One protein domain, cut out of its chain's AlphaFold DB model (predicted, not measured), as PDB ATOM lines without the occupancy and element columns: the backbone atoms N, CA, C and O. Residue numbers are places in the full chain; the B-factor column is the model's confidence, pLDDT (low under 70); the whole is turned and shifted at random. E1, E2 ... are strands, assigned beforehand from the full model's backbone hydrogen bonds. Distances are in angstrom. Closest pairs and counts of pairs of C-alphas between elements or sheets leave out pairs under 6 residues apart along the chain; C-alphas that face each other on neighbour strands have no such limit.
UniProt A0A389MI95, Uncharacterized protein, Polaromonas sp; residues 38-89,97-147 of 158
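What this domain is: This is residues 38 to 89 and 97 to 147 of the 158 residues of an uncharacterized protein of Polaromonas sp (UniProt A0A389MI95). One long, twisted sheet makes the body: three long strands, E3, E4 and E5, run side by side, with short E2 along one edge at one end of the sheet and short E6 along the other edge towards the opposite end. E1 and the long link of residues 46 to 67 lie at the same end of the sheet as E2, and that link leads round from the E5 side to the E2 side. The printed part has 103 residues, with no named helix and six named strands, E1 to E6 in chain order; the sheet order is E2, E3, E4, E5, E6, all antiparallel. The class is all strand, though under half of the residues, 46 of 103, are in named strands. The whole is loose, with a radius of gyration of the C-alphas of 16.8 A, and elongated, spanning 50 by 30 by 25 A.

Where its parts are: Find C-alpha 77 at (-32.114, 15.830, -9.393); from there E3, residues 77 to 87, runs 31.7 A. Next look at E4, residues 101 to 111, which covers 32.8 A, and E5, residues 117 to 127, which covers 29.8 A. E2 is residues 68 to 73, 16.7 A long. E6, residues 138 to 141, ends at C-alpha 141 at (-16.998, 17.506, 12.178). E1, residues 43 to 45, begins at C-alpha 43 at (-28.615, 6.246, -8.874).

How they stand to each other: Begin with inner strands E3 and E4, antiparallel at 163 degrees; look at N 82 and O 106, 2.8 A apart and within hydrogen-bond range. E4 and E5 form a hairpin, antiparallel at 166 degrees, with N 105 and O 123 within range at 2.8 A. At one edge E2 forms a hairpin with E3, at 159 degrees; C-alphas 70 and 80 face each other at 4.5 A, and N 71 and O 79 are 2.8 A apart. At the other edge E6 forms a hairpin with E5, at 151 degrees, with N 126 and O 139 at 2.8 A. E4, E5 and E6 are a meander, each strand the antiparallel neighbour of the one before. Residues 38 to 39 pair antiparallel with residues 119 to 120 of E5, and residues 62 to 63 with residues 69 to 70 of E2. E1 pairs with no named strand and is only just apart from E5, 8.3 A at the closest.

The domain as a whole: The C-alphas of Pro 46 and Phe 131 are the two farthest apart, at 50.6 A. Residues 90 to 96 are not printed; look there for a gap of 10.3 A between C-alphas 89 and 97, in the link from E3 to E4. The link from E1 to E2 is long, 22 residues. Mean pLDDT of the printed part is 92.5, and no printed residue is under 70.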
ATOM      1  N   LYS A  38     -25.648   9.967   5.094       96.75
ATOM      2  CA  LYS A  38     -26.703   8.956   5.046       96.75
ATOM      3  C   LYS A  38     -27.115   8.779   3.591       96.75
ATOM      4  O   LYS A  38     -27.611   9.715   2.969       96.75
ATOM      5  N   ILE A  39     -26.901   7.585   3.050       97.56
ATOM      6  CA  ILE A  39     -27.311   7.221   1.691       97.56
ATOM      7  C   ILE A  39     -28.553   6.351   1.811       97.56
ATOM      8  O   ILE A  39     -28.509   5.295   2.440       97.56
ATOM      9  N   PHE A  40     -29.652   6.798   1.218       98.06
ATOM     10  CA  PHE A  40     -30.897   6.038   1.169       98.06
ATOM     11  C   PHE A  40     -31.030   5.283  -0.151       98.06
ATOM     12  O   PHE A  40     -31.547   4.170  -0.177       98.06
ATOM     13  N   GLU A  41     -30.562   5.884  -1.244       97.56
ATOM     14  CA  GLU A  41     -30.626   5.300  -2.577       97.56
ATOM     15  C   GLU A  41     -29.475   5.817  -3.443       97.56
ATOM     16  O   GLU A  41     -29.152   7.005  -3.427       97.56
ATOM     17  N   THR A  42     -28.870   4.917  -4.215       97.38
ATOM     18  CA  THR A  42     -27.899   5.260  -5.255       97.38
ATOM     19  C   THR A  42     -28.568   5.237  -6.623       97.38
ATOM     20  O   THR A  42     -29.541   4.520  -6.859       97.38
ATOM     21  N   VAL A  43     -28.051   6.041  -7.543       97.00
ATOM     22  CA  VAL A  43     -28.615   6.246  -8.874       97.00
ATOM     23  C   VAL A  43     -27.522   6.036  -9.903       97.00
ATOM     24  O   VAL A  43     -26.480   6.685  -9.852       97.00
ATOM     25  N   ARG A  44     -27.787   5.161 -10.871       96.75
ATOM     26  CA  ARG A  44     -26.960   5.047 -12.071       96.75
ATOM     27  C   ARG A  44     -27.312   6.173 -13.036       96.75
ATOM     28  O   ARG A  44     -28.490   6.411 -13.298       96.75
ATOM     29  N   VAL A  45     -26.301   6.896 -13.500       96.31
ATOM     30  CA  VAL A  45     -26.459   7.992 -14.462       96.31
ATOM     31  C   VAL A  45     -25.532   7.766 -15.656       96.31
ATOM     32  O   VAL A  45     -24.446   7.200 -15.480       96.31
ATOM     33  N   PRO A  46     -25.935   8.204 -16.862       96.12
ATOM     34  CA  PRO A  46     -25.161   7.953 -18.070       96.12
ATOM     35  C   PRO A  46     -23.765   8.564 -17.959       96.12
ATOM     36  O   PRO A  46     -23.580   9.605 -17.326       96.12
ATOM     37  N   ALA A  47     -22.779   7.966 -18.628       95.56
ATOM     38  CA  ALA A  47     -21.404   8.472 -18.628       95.56
ATOM     39  C   ALA A  47     -21.295   9.933 -19.116       95.56
ATOM     40  O   ALA A  47     -20.408  10.662 -18.679       95.56
ATOM     41  N   THR A  48     -22.239  10.387 -19.947       95.31
ATOM     42  CA  THR A  48     -22.359  11.780 -20.416       95.31
ATOM     43  C   THR A  48     -22.705  12.783 -19.313       95.31
ATOM     44  O   THR A  48     -22.588  13.987 -19.524       95.31
ATOM     45  N   ALA A  49     -23.117  12.313 -18.132       95.62
ATOM     46  CA  ALA A  49     -23.344  13.140 -16.953       95.62
ATOM     47  C   ALA A  49     -22.046  13.589 -16.266       95.62
ATOM     48  O   ALA A  49     -22.104  14.401 -15.343       95.62
ATOM     49  N   PHE A  50     -20.893  13.053 -16.674       94.94
ATOM     50  CA  PHE A  50     -19.591  13.356 -16.093       94.94
ATOM     51  C   PHE A  50     -18.728  14.150 -17.073       94.94
ATOM     52  O   PHE A  50     -18.809  13.969 -18.287       94.94
ATOM     53  N   ASP A  51     -17.897  15.040 -16.535       94.06
ATOM     54  CA  ASP A  51     -16.884  15.749 -17.308       94.06
ATOM     55  C   ASP A  51     -15.662  14.858 -17.597       94.06
ATOM     56  O   ASP A  51     -15.571  13.702 -17.174       94.06
ATOM     57  N   THR A  52     -14.687  15.403 -18.325       93.94
ATOM     58  CA  THR A  52     -13.451  14.691 -18.690       93.94
ATOM     59  C   THR A  52     -12.561  14.331 -17.496       93.94
ATOM     60  O   THR A  52     -11.659  13.513 -17.650       93.94
ATOM     61  N   ALA A  53     -12.806  14.912 -16.319       92.94
ATOM     62  CA  ALA A  53     -12.118  14.611 -15.066       92.94
ATOM     63  C   ALA A  53     -12.947  13.687 -14.153       92.94
ATOM     64  O   ALA A  53     -12.679  13.603 -12.955       92.94
ATOM     65  N   GLU A  54     -13.970  13.026 -14.705       90.56
ATOM     66  CA  GLU A  54     -14.886  12.127 -13.994       90.56
ATOM     67  C   GLU A  54     -15.670  12.794 -12.856       90.56
ATOM     68  O   GLU A  54     -16.107  12.145 -11.902       90.56
ATOM     69  N   ARG A  55     -15.904  14.104 -12.955       91.69
ATOM     70  CA  ARG A  55     -16.750  14.832 -12.007       91.69
ATOM     71  C   ARG A  55     -18.146  14.958 -12.578       91.69
ATOM     72  O   ARG A  55     -18.320  15.291 -13.747       91.69
ATOM     73  N   LEU A  56     -19.150  14.732 -11.739       94.31
ATOM     74  CA  LEU A  56     -20.538  14.936 -12.131       94.31
ATOM     75  C   LEU A  56     -20.746  16.391 -12.576       94.31
ATOM     76  O   LEU A  56     -20.354  17.326 -11.871       94.31
ATOM     77  N   ILE A  57     -21.379  16.583 -13.728       94.50
ATOM     78  CA  ILE A  57     -21.734  17.898 -14.253       94.50
ATOM     79  C   ILE A  57     -22.911  18.423 -13.428       94.50
ATOM     80  O   ILE A  57     -24.038  17.934 -13.515       94.50
ATOM     81  N   ILE A  58     -22.634  19.428 -12.602       94.50
ATOM     82  CA  ILE A  58     -23.622  20.073 -11.738       94.50
ATOM     83  C   ILE A  58     -23.949  21.448 -12.316       94.50
ATOM     84  O   ILE A  58     -23.052  22.238 -12.612       94.50
ATOM     85  N   GLY A  59     -25.243  21.738 -12.449       93.25
ATOM     86  CA  GLY A  59     -25.752  23.011 -12.941       93.25
ATOM     87  C   GLY A  59     -25.447  24.205 -12.024       93.25
ATOM     88  O   GLY A  59     -24.868  24.056 -10.940       93.25
ATOM     89  N   PRO A  60     -25.852  25.414 -12.450       92.56
ATOM     90  CA  PRO A  60     -25.538  26.646 -11.741       92.56
ATOM     91  C   PRO A  60     -26.142  26.674 -10.335       92.56
ATOM     92  O   PRO A  60     -27.168  26.055 -10.045       92.56
ATOM     93  N   PHE A  61     -25.484  27.435  -9.466       92.19
ATOM     94  CA  PHE A  61     -25.940  27.706  -8.112       92.19
ATOM     95  C   PHE A  61     -27.115  28.686  -8.121       92.19
ATOM     96  O   PHE A  61     -27.027  29.754  -8.724       92.19
ATOM     97  N   GLN A  62     -28.188  28.329  -7.424       94.94
ATOM     98  CA  GLN A  62     -29.365  29.165  -7.221       94.94
ATOM     99  C   GLN A  62     -29.522  29.444  -5.728       94.94
ATOM    100  O   GLN A  62     -29.615  28.513  -4.926       94.94
ATOM    101  N   THR A  63     -29.554  30.718  -5.352       93.69
ATOM    102  CA  THR A  63     -29.906  31.128  -3.988       93.69
ATOM    103  C   THR A  63     -31.420  31.092  -3.840       93.69
ATOM    104  O   THR A  63     -32.134  31.638  -4.679       93.69
ATOM    105  N   LEU A  64     -31.896  30.459  -2.776       91.81
ATOM    106  CA  LEU A  64     -33.297  30.425  -2.378       91.81
ATOM    107  C   LEU A  64     -33.458  31.148  -1.032       91.81
ATOM    108  O   LEU A  64     -32.480  31.485  -0.356       91.81
ATOM    109  N   ASP A  65     -34.704  31.382  -0.632       88.62
ATOM    110  CA  ASP A  65     -35.002  32.026   0.644       88.62
ATOM    111  C   ASP A  65     -34.504  31.202   1.843       88.62
ATOM    112  O   ASP A  65     -34.368  29.976   1.797       88.62
ATOM    113  N   GLY A  66     -34.222  31.890   2.952       85.19
ATOM    114  CA  GLY A  66     -33.865  31.240   4.218       85.19
ATOM    115  C   GLY A  66     -32.471  30.602   4.250       85.19
ATOM    116  O   GLY A  66     -32.245  29.682   5.034       85.19
ATOM    117  N   GLY A  67     -31.538  31.060   3.408       84.50
ATOM    118  CA  GLY A  67     -30.170  30.524   3.359       84.50
ATOM    119  C   GLY A  67     -30.078  29.132   2.726       84.50
ATOM    120  O   GLY A  67     -29.053  28.458   2.858       84.50
ATOM    121  N   LEU A  68     -31.148  28.704   2.055       93.31
ATOM    122  CA  LEU A  68     -31.160  27.526   1.211       93.31
ATOM    123  C   LEU A  68     -30.534  27.874  -0.140       93.31
ATOM    124  O   LEU A  68     -30.724  28.953  -0.692       93.31
ATOM    125  N   SER A  69     -29.799  26.935  -0.700       95.69
ATOM    126  CA  SER A  69     -29.294  27.028  -2.058       95.69
ATOM    127  C   SER A  69     -29.531  25.728  -2.787       95.69
ATOM    128  O   SER A  69     -29.581  24.670  -2.163       95.69
ATOM    129  N   ARG A  70     -29.689  25.809  -4.103       96.31
ATOM    130  CA  ARG A  70     -29.997  24.669  -4.952       96.31
ATOM    131  C   ARG A  70     -29.073  24.617  -6.152       96.31
ATOM    132  O   ARG A  70     -28.758  25.636  -6.761       96.31
ATOM    133  N   ARG A  71     -28.692  23.403  -6.529       96.62
ATOM    134  CA  ARG A  71     -28.117  23.078  -7.833       96.62
ATOM    135  C   ARG A  71     -28.936  21.979  -8.490       96.62
ATOM    136  O   ARG A  71     -29.544  21.160  -7.804       96.62
ATOM    137  N   VAL A  72     -28.944  21.967  -9.817       96.00
ATOM    138  CA  VAL A  72     -29.678  20.983 -10.618       96.00
ATOM    139  C   VAL A  72     -28.687  20.040 -11.287       96.00
ATOM    140  O   VAL A  72     -27.669  20.485 -11.814       96.00
ATOM    141  N   VAL A  73     -28.987  18.745 -11.283       95.62
ATOM    142  CA  VAL A  73     -28.207  17.707 -11.964       95.62
ATOM    143  C   VAL A  73     -29.119  17.005 -12.964       95.62
ATOM    144  O   VAL A  73     -30.194  16.529 -12.594       95.62
ATOM    145  N   LEU A  74     -28.700  16.962 -14.234       93.62
ATOM    146  CA  LEU A  74     -29.412  16.300 -15.341       93.62
ATOM    147  C   LEU A  74     -30.890  16.703 -15.500       93.62
ATOM    148  O   LEU A  74     -31.684  15.930 -16.023       93.62
ATOM    149  N   ASN A  75     -31.288  17.880 -15.000       93.81
ATOM    150  CA  ASN A  75     -32.690  18.315 -14.897       93.81
ATOM    151  C   ASN A  75     -33.623  17.332 -14.154       93.81
ATOM    152  O   ASN A  75     -34.840  17.482 -14.207       93.81
ATOM    153  N   ALA A  76     -33.063  16.351 -13.445       96.56
ATOM    154  CA  ALA A  76     -33.796  15.261 -12.805       96.56
ATOM    155  C   ALA A  76     -33.523  15.161 -11.300       96.56
ATOM    156  O   ALA A  76     -34.261  14.480 -10.588       96.56
ATOM    157  N   TYR A  77     -32.491  15.845 -10.801       97.88
ATOM    158  CA  TYR A  77     -32.114  15.830  -9.393       97.88
ATOM    159  C   TYR A  77     -31.786  17.231  -8.881       97.88
ATOM    160  O   TYR A  77     -31.252  18.072  -9.609       97.88
ATOM    161  N   PHE A  78     -32.069  17.452  -7.602       97.56
ATOM    162  CA  PHE A  78     -31.741  18.667  -6.873       97.56
ATOM    163  C   PHE A  78     -30.713  18.363  -5.792       97.56
ATOM    164  O   PHE A  78     -30.869  17.407  -5.035       97.56
ATOM    165  N   ILE A  79     -29.679  19.192  -5.717       97.31
ATOM    166  CA  ILE A  79     -28.747  19.242  -4.593       97.31
ATOM    167  C   ILE A  79     -29.081  20.515  -3.832       97.31
ATOM    168  O   ILE A  79     -28.819  21.615  -4.321       97.31
ATOM    169  N   ASP A  80     -29.686  20.362  -2.664       97.38
ATOM    170  CA  ASP A  80     -30.024  21.462  -1.777       97.38
ATOM    171  C   ASP A  80     -28.973  21.570  -0.674       97.38
ATOM    172  O   ASP A  80     -28.671  20.578  -0.017       97.38
ATOM    173  N   SER A  81     -28.439  22.764  -0.439       96.25
ATOM    174  CA  SER A  81     -27.502  23.035   0.652       96.25
ATOM    175  C   SER A  81     -28.040  24.148   1.539       96.25
ATOM    176  O   SER A  81     -28.417  25.213   1.043       96.25
ATOM    177  N   LYS A  82     -28.047  23.917   2.851       95.88
ATOM    178  CA  LYS A  82     -28.525  24.857   3.867       95.88
ATOM    179  C   LYS A  82     -27.466  25.056   4.943       95.88
ATOM    180  O   LYS A  82     -26.826  24.100   5.379       95.88
ATOM    181  N   THR A  83     -27.296  26.303   5.375       94.50
ATOM    182  CA  THR A  83     -26.452  26.652   6.523       94.50
ATOM    183  C   THR A  83     -27.303  27.279   7.614       94.50
ATOM    184  O   THR A  83     -27.860  28.357   7.422       94.50
ATOM    185  N   ASP A  84     -27.353  26.634   8.774       94.06
ATOM    186  CA  ASP A  84     -28.027  27.140   9.964       94.06
ATOM    187  C   ASP A  84     -26.987  27.628  10.980       94.06
ATOM    188  O   ASP A  84     -26.073  26.892  11.358       94.06
ATOM    189  N   THR A  85     -27.121  28.868  11.454       94.00
ATOM    190  CA  THR A  85     -26.301  29.368  12.569       94.00
ATOM    191  C   THR A  85     -26.990  29.023  13.880       94.00
ATOM    192  O   THR A  85     -28.019  29.599  14.217       94.00
ATOM    193  N   LEU A  86     -26.420  28.072  14.620       93.88
ATOM    194  CA  LEU A  86     -26.994  27.564  15.867       93.88
ATOM    195  C   LEU A  86     -26.636  28.444  17.065       93.88
ATOM    196  O   LEU A  86     -27.430  28.584  17.995       93.88
ATOM    197  N   LYS A  87     -25.428  29.023  17.061       93.19
ATOM    198  CA  LYS A  87     -24.957  29.977  18.078       93.19
ATOM    199  C   LYS A  87     -24.027  31.013  17.470       93.19
ATOM    200  O   LYS A  87     -23.271  30.699  16.556       93.19
ATOM    201  N   GLY A  88     -24.023  32.207  18.060       85.94
ATOM    202  CA  GLY A  88     -23.215  33.342  17.616       85.94
ATOM    203  C   GLY A  88     -23.969  34.251  16.643       85.94
ATOM    204  O   GLY A  88     -25.115  33.991  16.286       85.94
ATOM    205  N   ARG A  89     -23.334  35.354  16.239       74.06
ATOM    206  CA  ARG A  89     -23.871  36.243  15.197       74.06
ATOM    207  C   ARG A  89     -23.390  35.793  13.821       74.06
ATOM    208  O   ARG A  89     -22.294  35.251  13.687       74.06
ATOM    209  N   MET A  97     -12.499  37.483  16.848       71.75
ATOM    210  CA  MET A  97     -13.806  36.883  17.144       71.75
ATOM    211  C   MET A  97     -13.807  36.296  18.561       71.75
ATOM    212  O   MET A  97     -13.768  35.071  18.713       71.75
ATOM    213  N   PRO A  98     -13.879  37.145  19.611       72.25
ATOM    214  CA  PRO A  98     -13.890  36.659  20.988       72.25
ATOM    215  C   PRO A  98     -15.137  35.814  21.264       72.25
ATOM    216  O   PRO A  98     -15.090  34.916  22.092       72.25
ATOM    217  N   LYS A  99     -16.230  36.079  20.529       85.19
ATOM    218  CA  LYS A  99     -17.431  35.248  20.512       85.19
ATOM    219  C   LYS A  99     -17.426  34.336  19.300       85.19
ATOM    220  O   LYS A  99     -17.452  34.814  18.165       85.19
ATOM    221  N   GLY A 100     -17.411  33.035  19.556       89.25
ATOM    222  CA  GLY A 100     -17.435  32.031  18.503       89.25
ATOM    223  C   GLY A 100     -18.815  31.856  17.870       89.25
ATOM    224  O   GLY A 100     -19.845  32.288  18.397       89.25
ATOM    225  N   ARG A 101     -18.830  31.185  16.722       92.38
ATOM    226  CA  ARG A 101     -20.026  30.773  15.990       92.38
ATOM    227  C   ARG A 101     -20.042  29.260  15.852       92.38
ATOM    228  O   ARG A 101     -19.018  28.674  15.513       92.38
ATOM    229  N   LEU A 102     -21.211  28.659  16.052       95.56
ATOM    230  CA  LEU A 102     -21.483  27.254  15.754       95.56
ATOM    231  C   LEU A 102     -22.514  27.184  14.632       95.56
ATOM    232  O   LEU A 102     -23.600  27.755  14.756       95.56
ATOM    233  N   SER A 103     -22.167  26.495  13.551       96.12
ATOM    234  CA  SER A 103     -23.001  26.356  12.355       96.12
ATOM    235  C   SER A 103     -23.264  24.884  12.056       96.12
ATOM    236  O   SER A 103     -22.398  24.042  12.299       96.12
ATOM    237  N   ARG A 104     -24.442  24.593  11.504       96.75
ATOM    238  CA  ARG A 104     -24.812  23.305  10.914       96.75
ATOM    239  C   ARG A 104     -24.916  23.480   9.405       96.75
ATOM    240  O   ARG A 104     -25.600  24.388   8.938       96.75
ATOM    241  N   TYR A 105     -24.258  22.610   8.661       95.81
ATOM    242  CA  TYR A 105     -24.317  22.540   7.210       95.81
ATOM    243  C   TYR A 105     -25.023  21.246   6.836       95.81
ATOM    244  O   TYR A 105     -24.619  20.175   7.284       95.81
ATOM    245  N   GLN A 106     -26.072  21.344   6.031       96.94
ATOM    246  CA  GLN A 106     -26.821  20.191   5.546       96.94
ATOM    247  C   GLN A 106     -26.860  20.237   4.028       96.94
ATOM    248  O   GLN A 106     -27.216  21.265   3.450       96.94
ATOM    249  N   THR A 107     -26.509  19.124   3.396       97.31
ATOM    250  CA  THR A 107     -26.717  18.901   1.967       97.31
ATOM    251  C   THR A 107     -27.687  17.750   1.784       97.31
ATOM    252  O   THR A 107     -27.462  16.672   2.321       97.31
ATOM    253  N   THR A 108     -28.742  17.958   1.007       97.94
ATOM    254  CA  THR A 108     -29.752  16.945   0.700       97.94
ATOM    255  C   THR A 108     -29.839  16.772  -0.808       97.94
ATOM    256  O   THR A 108     -29.949  17.751  -1.547       97.94
ATOM    257  N   ILE A 109     -29.809  15.526  -1.276       98.19
ATOM    258  CA  ILE A 109     -29.966  15.200  -2.694       98.19
ATOM    259  C   ILE A 109     -31.343  14.584  -2.899       98.19
ATOM    260  O   ILE A 109     -31.706  13.626  -2.214       98.19
ATOM    261  N   ARG A 110     -32.120  15.141  -3.830       98.19
ATOM    262  CA  ARG A 110     -33.502  14.734  -4.103       98.19
ATOM    263  C   ARG A 110     -33.729  14.447  -5.575       98.19
ATOM    264  O   ARG A 110     -33.172  15.131  -6.430       98.19
ATOM    265  N   ARG A 111     -34.588  13.476  -5.874       98.19
ATOM    266  CA  ARG A 111     -35.108  13.245  -7.228       98.19
ATOM    267  C   ARG A 111     -36.261  14.210  -7.505       98.19
ATOM    268  O   ARG A 111     -37.152  14.369  -6.681       98.19
ATOM    269  N   ALA A 112     -36.253  14.856  -8.667       96.94
ATOM    270  CA  ALA A 112     -37.246  15.865  -9.034       96.94
ATOM    271  C   ALA A 112     -38.636  15.267  -9.306       96.94
ATOM    272  O   ALA A 112     -39.639  15.911  -9.018       96.94
ATOM    273  N   ALA A 113     -38.696  14.039  -9.835       97.62
ATOM    274  CA  ALA A 113     -39.947  13.391 -10.234       97.62
ATOM    275  C   ALA A 113     -40.904  13.116  -9.057       97.62
ATOM    276  O   ALA A 113     -42.114  13.228  -9.215       97.62
ATOM    277  N   ASP A 114     -40.366  12.760  -7.890       97.56
ATOM    278  CA  ASP A 114     -41.127  12.316  -6.712       97.56
ATOM    279  C   ASP A 114     -40.734  13.060  -5.419       97.56
ATOM    280  O   ASP A 114     -41.283  12.787  -4.355       97.56
ATOM    281  N   ASN A 115     -39.788  14.005  -5.489       96.81
ATOM    282  CA  ASN A 115     -39.169  14.681  -4.343       96.81
ATOM    283  C   ASN A 115     -38.520  13.734  -3.315       96.81
ATOM    284  O   ASN A 115     -38.245  14.152  -2.183       96.81
ATOM    285  N   LYS A 116     -38.232  12.481  -3.689       98.06
ATOM    286  CA  LYS A 116     -37.619  11.499  -2.792       98.06
ATOM    287  C   LYS A 116     -36.195  11.915  -2.440       98.06
ATOM    288  O   LYS A 116     -35.401  12.252  -3.319       98.06
ATOM    289  N   VAL A 117     -35.860  11.852  -1.152       98.38
ATOM    290  CA  VAL A 117     -34.495  12.069  -0.662       98.38
ATOM    291  C   VAL A 117     -33.656  10.826  -0.943       98.38
ATOM    292  O   VAL A 117     -33.980   9.732  -0.486       98.38
ATOM    293  N   LEU A 118     -32.576  11.008  -1.696       98.44
ATOM    294  CA  LEU A 118     -31.622   9.958  -2.059       98.44
ATOM    295  C   LEU A 118     -30.486   9.863  -1.038       98.44
ATOM    296  O   LEU A 118     -29.946   8.789  -0.786       98.44
ATOM    297  N   GLY A 119     -30.157  10.983  -0.400       98.25
ATOM    298  CA  GLY A 119     -29.225  11.021   0.711       98.25
ATOM    299  C   GLY A 119     -29.089  12.407   1.320       98.25
ATOM    300  O   GLY A 119     -29.547  13.409   0.760       98.25
ATOM    301  N   GLU A 120     -28.451  12.433   2.482       97.81
ATOM    302  CA  GLU A 120     -28.175  13.627   3.266       97.81
ATOM    303  C   GLU A 120     -26.753  13.589   3.839       97.81
ATOM    304  O   GLU A 120     -26.285  12.536   4.261       97.81
ATOM    305  N   ASP A 121     -26.068  14.729   3.853       97.50
ATOM    306  CA  ASP A 121     -24.794  14.925   4.549       97.50
ATOM    307  C   ASP A 121     -24.934  16.097   5.515       97.50
ATOM    308  O   ASP A 121     -25.283  17.212   5.110       97.50
ATOM    309  N   VAL A 122     -24.673  15.830   6.791       97.56
ATOM    310  CA  VAL A 122     -24.695  16.831   7.857       97.56
ATOM    311  C   VAL A 122     -23.290  17.001   8.405       97.56
ATOM    312  O   VAL A 122     -22.630  16.042   8.803       97.56
ATOM    313  N   SER A 123     -22.850  18.249   8.491       97.38
ATOM    314  CA  SER A 123     -21.612  18.612   9.168       97.38
ATOM    315  C   SER A 123     -21.826  19.810  10.076       97.38
ATOM    316  O   SER A 123     -22.737  20.621   9.895       97.38
ATOM    317  N   TYR A 124     -20.962  19.929  11.072       97.62
ATOM    318  CA  TYR A 124     -20.956  21.057  11.988       97.62
ATOM    319  C   TYR A 124     -19.616  21.766  11.925       97.62
ATOM    320  O   TYR A 124     -18.579  21.138  11.703       97.62
ATOM    321  N   GLY A 125     -19.638  23.079  12.126       95.75
ATOM    322  CA  GLY A 125     -18.436  23.899  12.138       95.75
ATOM    323  C   GLY A 125     -18.463  24.944  13.238       95.75
ATOM    324  O   GLY A 125     -19.463  25.641  13.431       95.75
ATOM    325  N   ARG A 126     -17.332  25.077  13.926       94.50
ATOM    326  CA  ARG A 126     -17.024  26.183  14.824       94.50
ATOM    327  C   ARG A 126     -16.097  27.179  14.128       94.50
ATOM    328  O   ARG A 126     -15.149  26.786  13.449       94.50
ATOM    329  N   THR A 127     -16.323  28.468  14.353       92.31
ATOM    330  CA  THR A 127     -15.389  29.552  14.003       92.31
ATOM    331  C   THR A 127     -15.238  30.511  15.187       92.31
ATOM    332  O   THR A 127     -16.249  30.979  15.702       92.31
ATOM    333  N   GLY A 128     -14.012  30.826  15.612       90.56
ATOM    334  CA  GLY A 128     -13.707  31.737  16.726       90.56
ATOM    335  C   GLY A 128     -14.107  31.215  18.114       90.56
ATOM    336  O   GLY A 128     -14.436  30.038  18.283       90.56
ATOM    337  N   GLY A 129     -14.124  32.101  19.112       86.69
ATOM    338  CA  GLY A 129     -14.316  31.744  20.529       86.69
ATOM    339  C   GLY A 129     -13.005  31.636  21.315       86.69
ATOM    340  O   GLY A 129     -13.003  31.313  22.502       86.69
ATOM    341  N   ASP A 130     -11.895  31.915  20.649       86.44
ATOM    342  CA  ASP A 130     -10.554  32.043  21.188       86.44
ATOM    343  C   ASP A 130      -9.922  33.363  20.720       86.44
ATOM    344  O   ASP A 130     -10.366  34.002  19.761       86.44
ATOM    345  N   PHE A 131      -8.898  33.810  21.443       79.62
ATOM    346  CA  PHE A 131      -8.174  35.029  21.105       79.62
ATOM    347  C   PHE A 131      -7.073  34.711  20.087       79.62
ATOM    348  O   PHE A 131      -6.026  34.171  20.436       79.62
ATOM    349  N   THR A 132      -7.306  35.058  18.824       73.88
ATOM    350  CA  THR A 132      -6.352  34.868  17.720       73.88
ATOM    351  C   THR A 132      -6.170  36.171  16.946       73.88
ATOM    352  O   THR A 132      -7.159  36.801  16.570       73.88
ATOM    353  N   LEU A 133      -4.925  36.564  16.662       72.88
ATOM    354  CA  LEU A 133      -4.612  37.861  16.045       72.88
ATOM    355  C   LEU A 133      -4.746  37.901  14.513       72.88
ATOM    356  O   LEU A 133      -4.872  38.987  13.963       72.88
ATOM    357  N   ASN A 134      -4.728  36.751  13.825       73.50
ATOM    358  CA  ASN A 134      -4.648  36.714  12.356       73.50
ATOM    359  C   ASN A 134      -5.915  36.146  11.700       73.50
ATOM    360  O   ASN A 134      -6.477  36.755  10.793       73.50
ATOM    361  N   HIS A 135      -6.415  35.013  12.200       79.50
ATOM    362  CA  HIS A 135      -7.665  34.404  11.748       79.50
ATOM    363  C   HIS A 135      -8.349  33.698  12.917       79.50
ATOM    364  O   HIS A 135      -7.641  33.039  13.681       79.50
ATOM    365  N   PRO A 136      -9.689  33.776  13.031       85.44
ATOM    366  CA  PRO A 136     -10.431  32.997  14.015       85.44
ATOM    367  C   PRO A 136     -10.093  31.514  13.875       85.44
ATOM    368  O   PRO A 136     -10.084  30.996  12.751       85.44
ATOM    369  N   SER A 137      -9.862  30.812  14.988       89.12
ATOM    370  CA  SER A 137      -9.677  29.362  14.909       89.12
ATOM    371  C   SER A 137     -10.938  28.688  14.378       89.12
ATOM    372  O   SER A 137     -12.053  29.206  14.498       89.12
ATOM    373  N   GLN A 138     -10.775  27.513  13.782       91.94
ATOM    374  CA  GLN A 138     -11.887  26.761  13.221       91.94
ATOM    375  C   GLN A 138     -11.805  25.309  13.649       91.94
ATOM    376  O   GLN A 138     -10.724  24.729  13.746       91.94
ATOM    377  N   ASN A 139     -12.968  24.715  13.858       95.50
ATOM    378  CA  ASN A 139     -13.102  23.284  14.051       95.50
ATOM    379  C   ASN A 139     -14.313  22.802  13.259       95.50
ATOM    380  O   ASN A 139     -15.194  23.590  12.922       95.50
ATOM    381  N   HIS A 140     -14.342  21.526  12.910       95.81
ATOM    382  CA  HIS A 140     -15.473  20.951  12.198       95.81
ATOM    383  C   HIS A 140     -15.603  19.471  12.500       95.81
ATOM    384  O   HIS A 140     -14.668  18.835  12.997       95.81
ATOM    385  N   CYS A 141     -16.760  18.929  12.153       96.38
ATOM    386  CA  CYS A 141     -16.998  17.506  12.178       96.38
ATOM    387  C   CYS A 141     -17.987  17.107  11.059       96.38
ATOM    388  O   CYS A 141     -18.821  17.937  10.679       96.38
ATOM    389  N   PRO A 142     -17.908  15.871  10.530       94.94
ATOM    390  CA  PRO A 142     -16.994  14.793  10.941       94.94
ATOM    391  C   PRO A 142     -15.522  15.024  10.530       94.94
ATOM    392  O   PRO A 142     -15.226  15.910   9.724       94.94
ATOM    393  N   LYS A 143     -14.596  14.257  11.135       92.75
ATOM    394  CA  LYS A 143     -13.155  14.212  10.805       92.75
ATOM    395  C   LYS A 143     -12.754  12.768  10.431       92.75
ATOM    396  O   LYS A 143     -12.947  11.896  11.275       92.75
ATOM    397  N   PRO A 144     -12.169  12.504   9.244       88.62
ATOM    398  CA  PRO A 144     -12.009  13.440   8.126       88.62
ATOM    399  C   PRO A 144     -13.373  13.943   7.631       88.62
ATOM    400  O   PRO A 144     -14.411  13.394   8.006       88.62
ATOM    401  N   ARG A 145     -13.380  15.006   6.814       84.31
ATOM    402  CA  ARG A 145     -14.627  15.481   6.198       84.31
ATOM    403  C   ARG A 145     -15.313  14.322   5.481       84.31
ATOM    404  O   ARG A 145     -14.635  13.507   4.855       84.31
ATOM    405  N   SER A 146     -16.641  14.291   5.575       76.94
ATOM    406  CA  SER A 146     -17.484  13.350   4.847       76.94
ATOM    407  C   SER A 146     -17.046  13.244   3.382       76.94
ATOM    408  O   SER A 146     -16.716  14.273   2.774       76.94
ATOM    409  N   PRO A 147     -17.053  12.035   2.790       74.88
ATOM    410  CA  PRO A 147     -16.910  11.912   1.348       74.88
ATOM    411  C   PRO A 147     -17.999  12.746   0.671       74.88
ATOM    412  O   PRO A 147     -19.091  12.932   1.209       74.88
TER     413      PRO A 147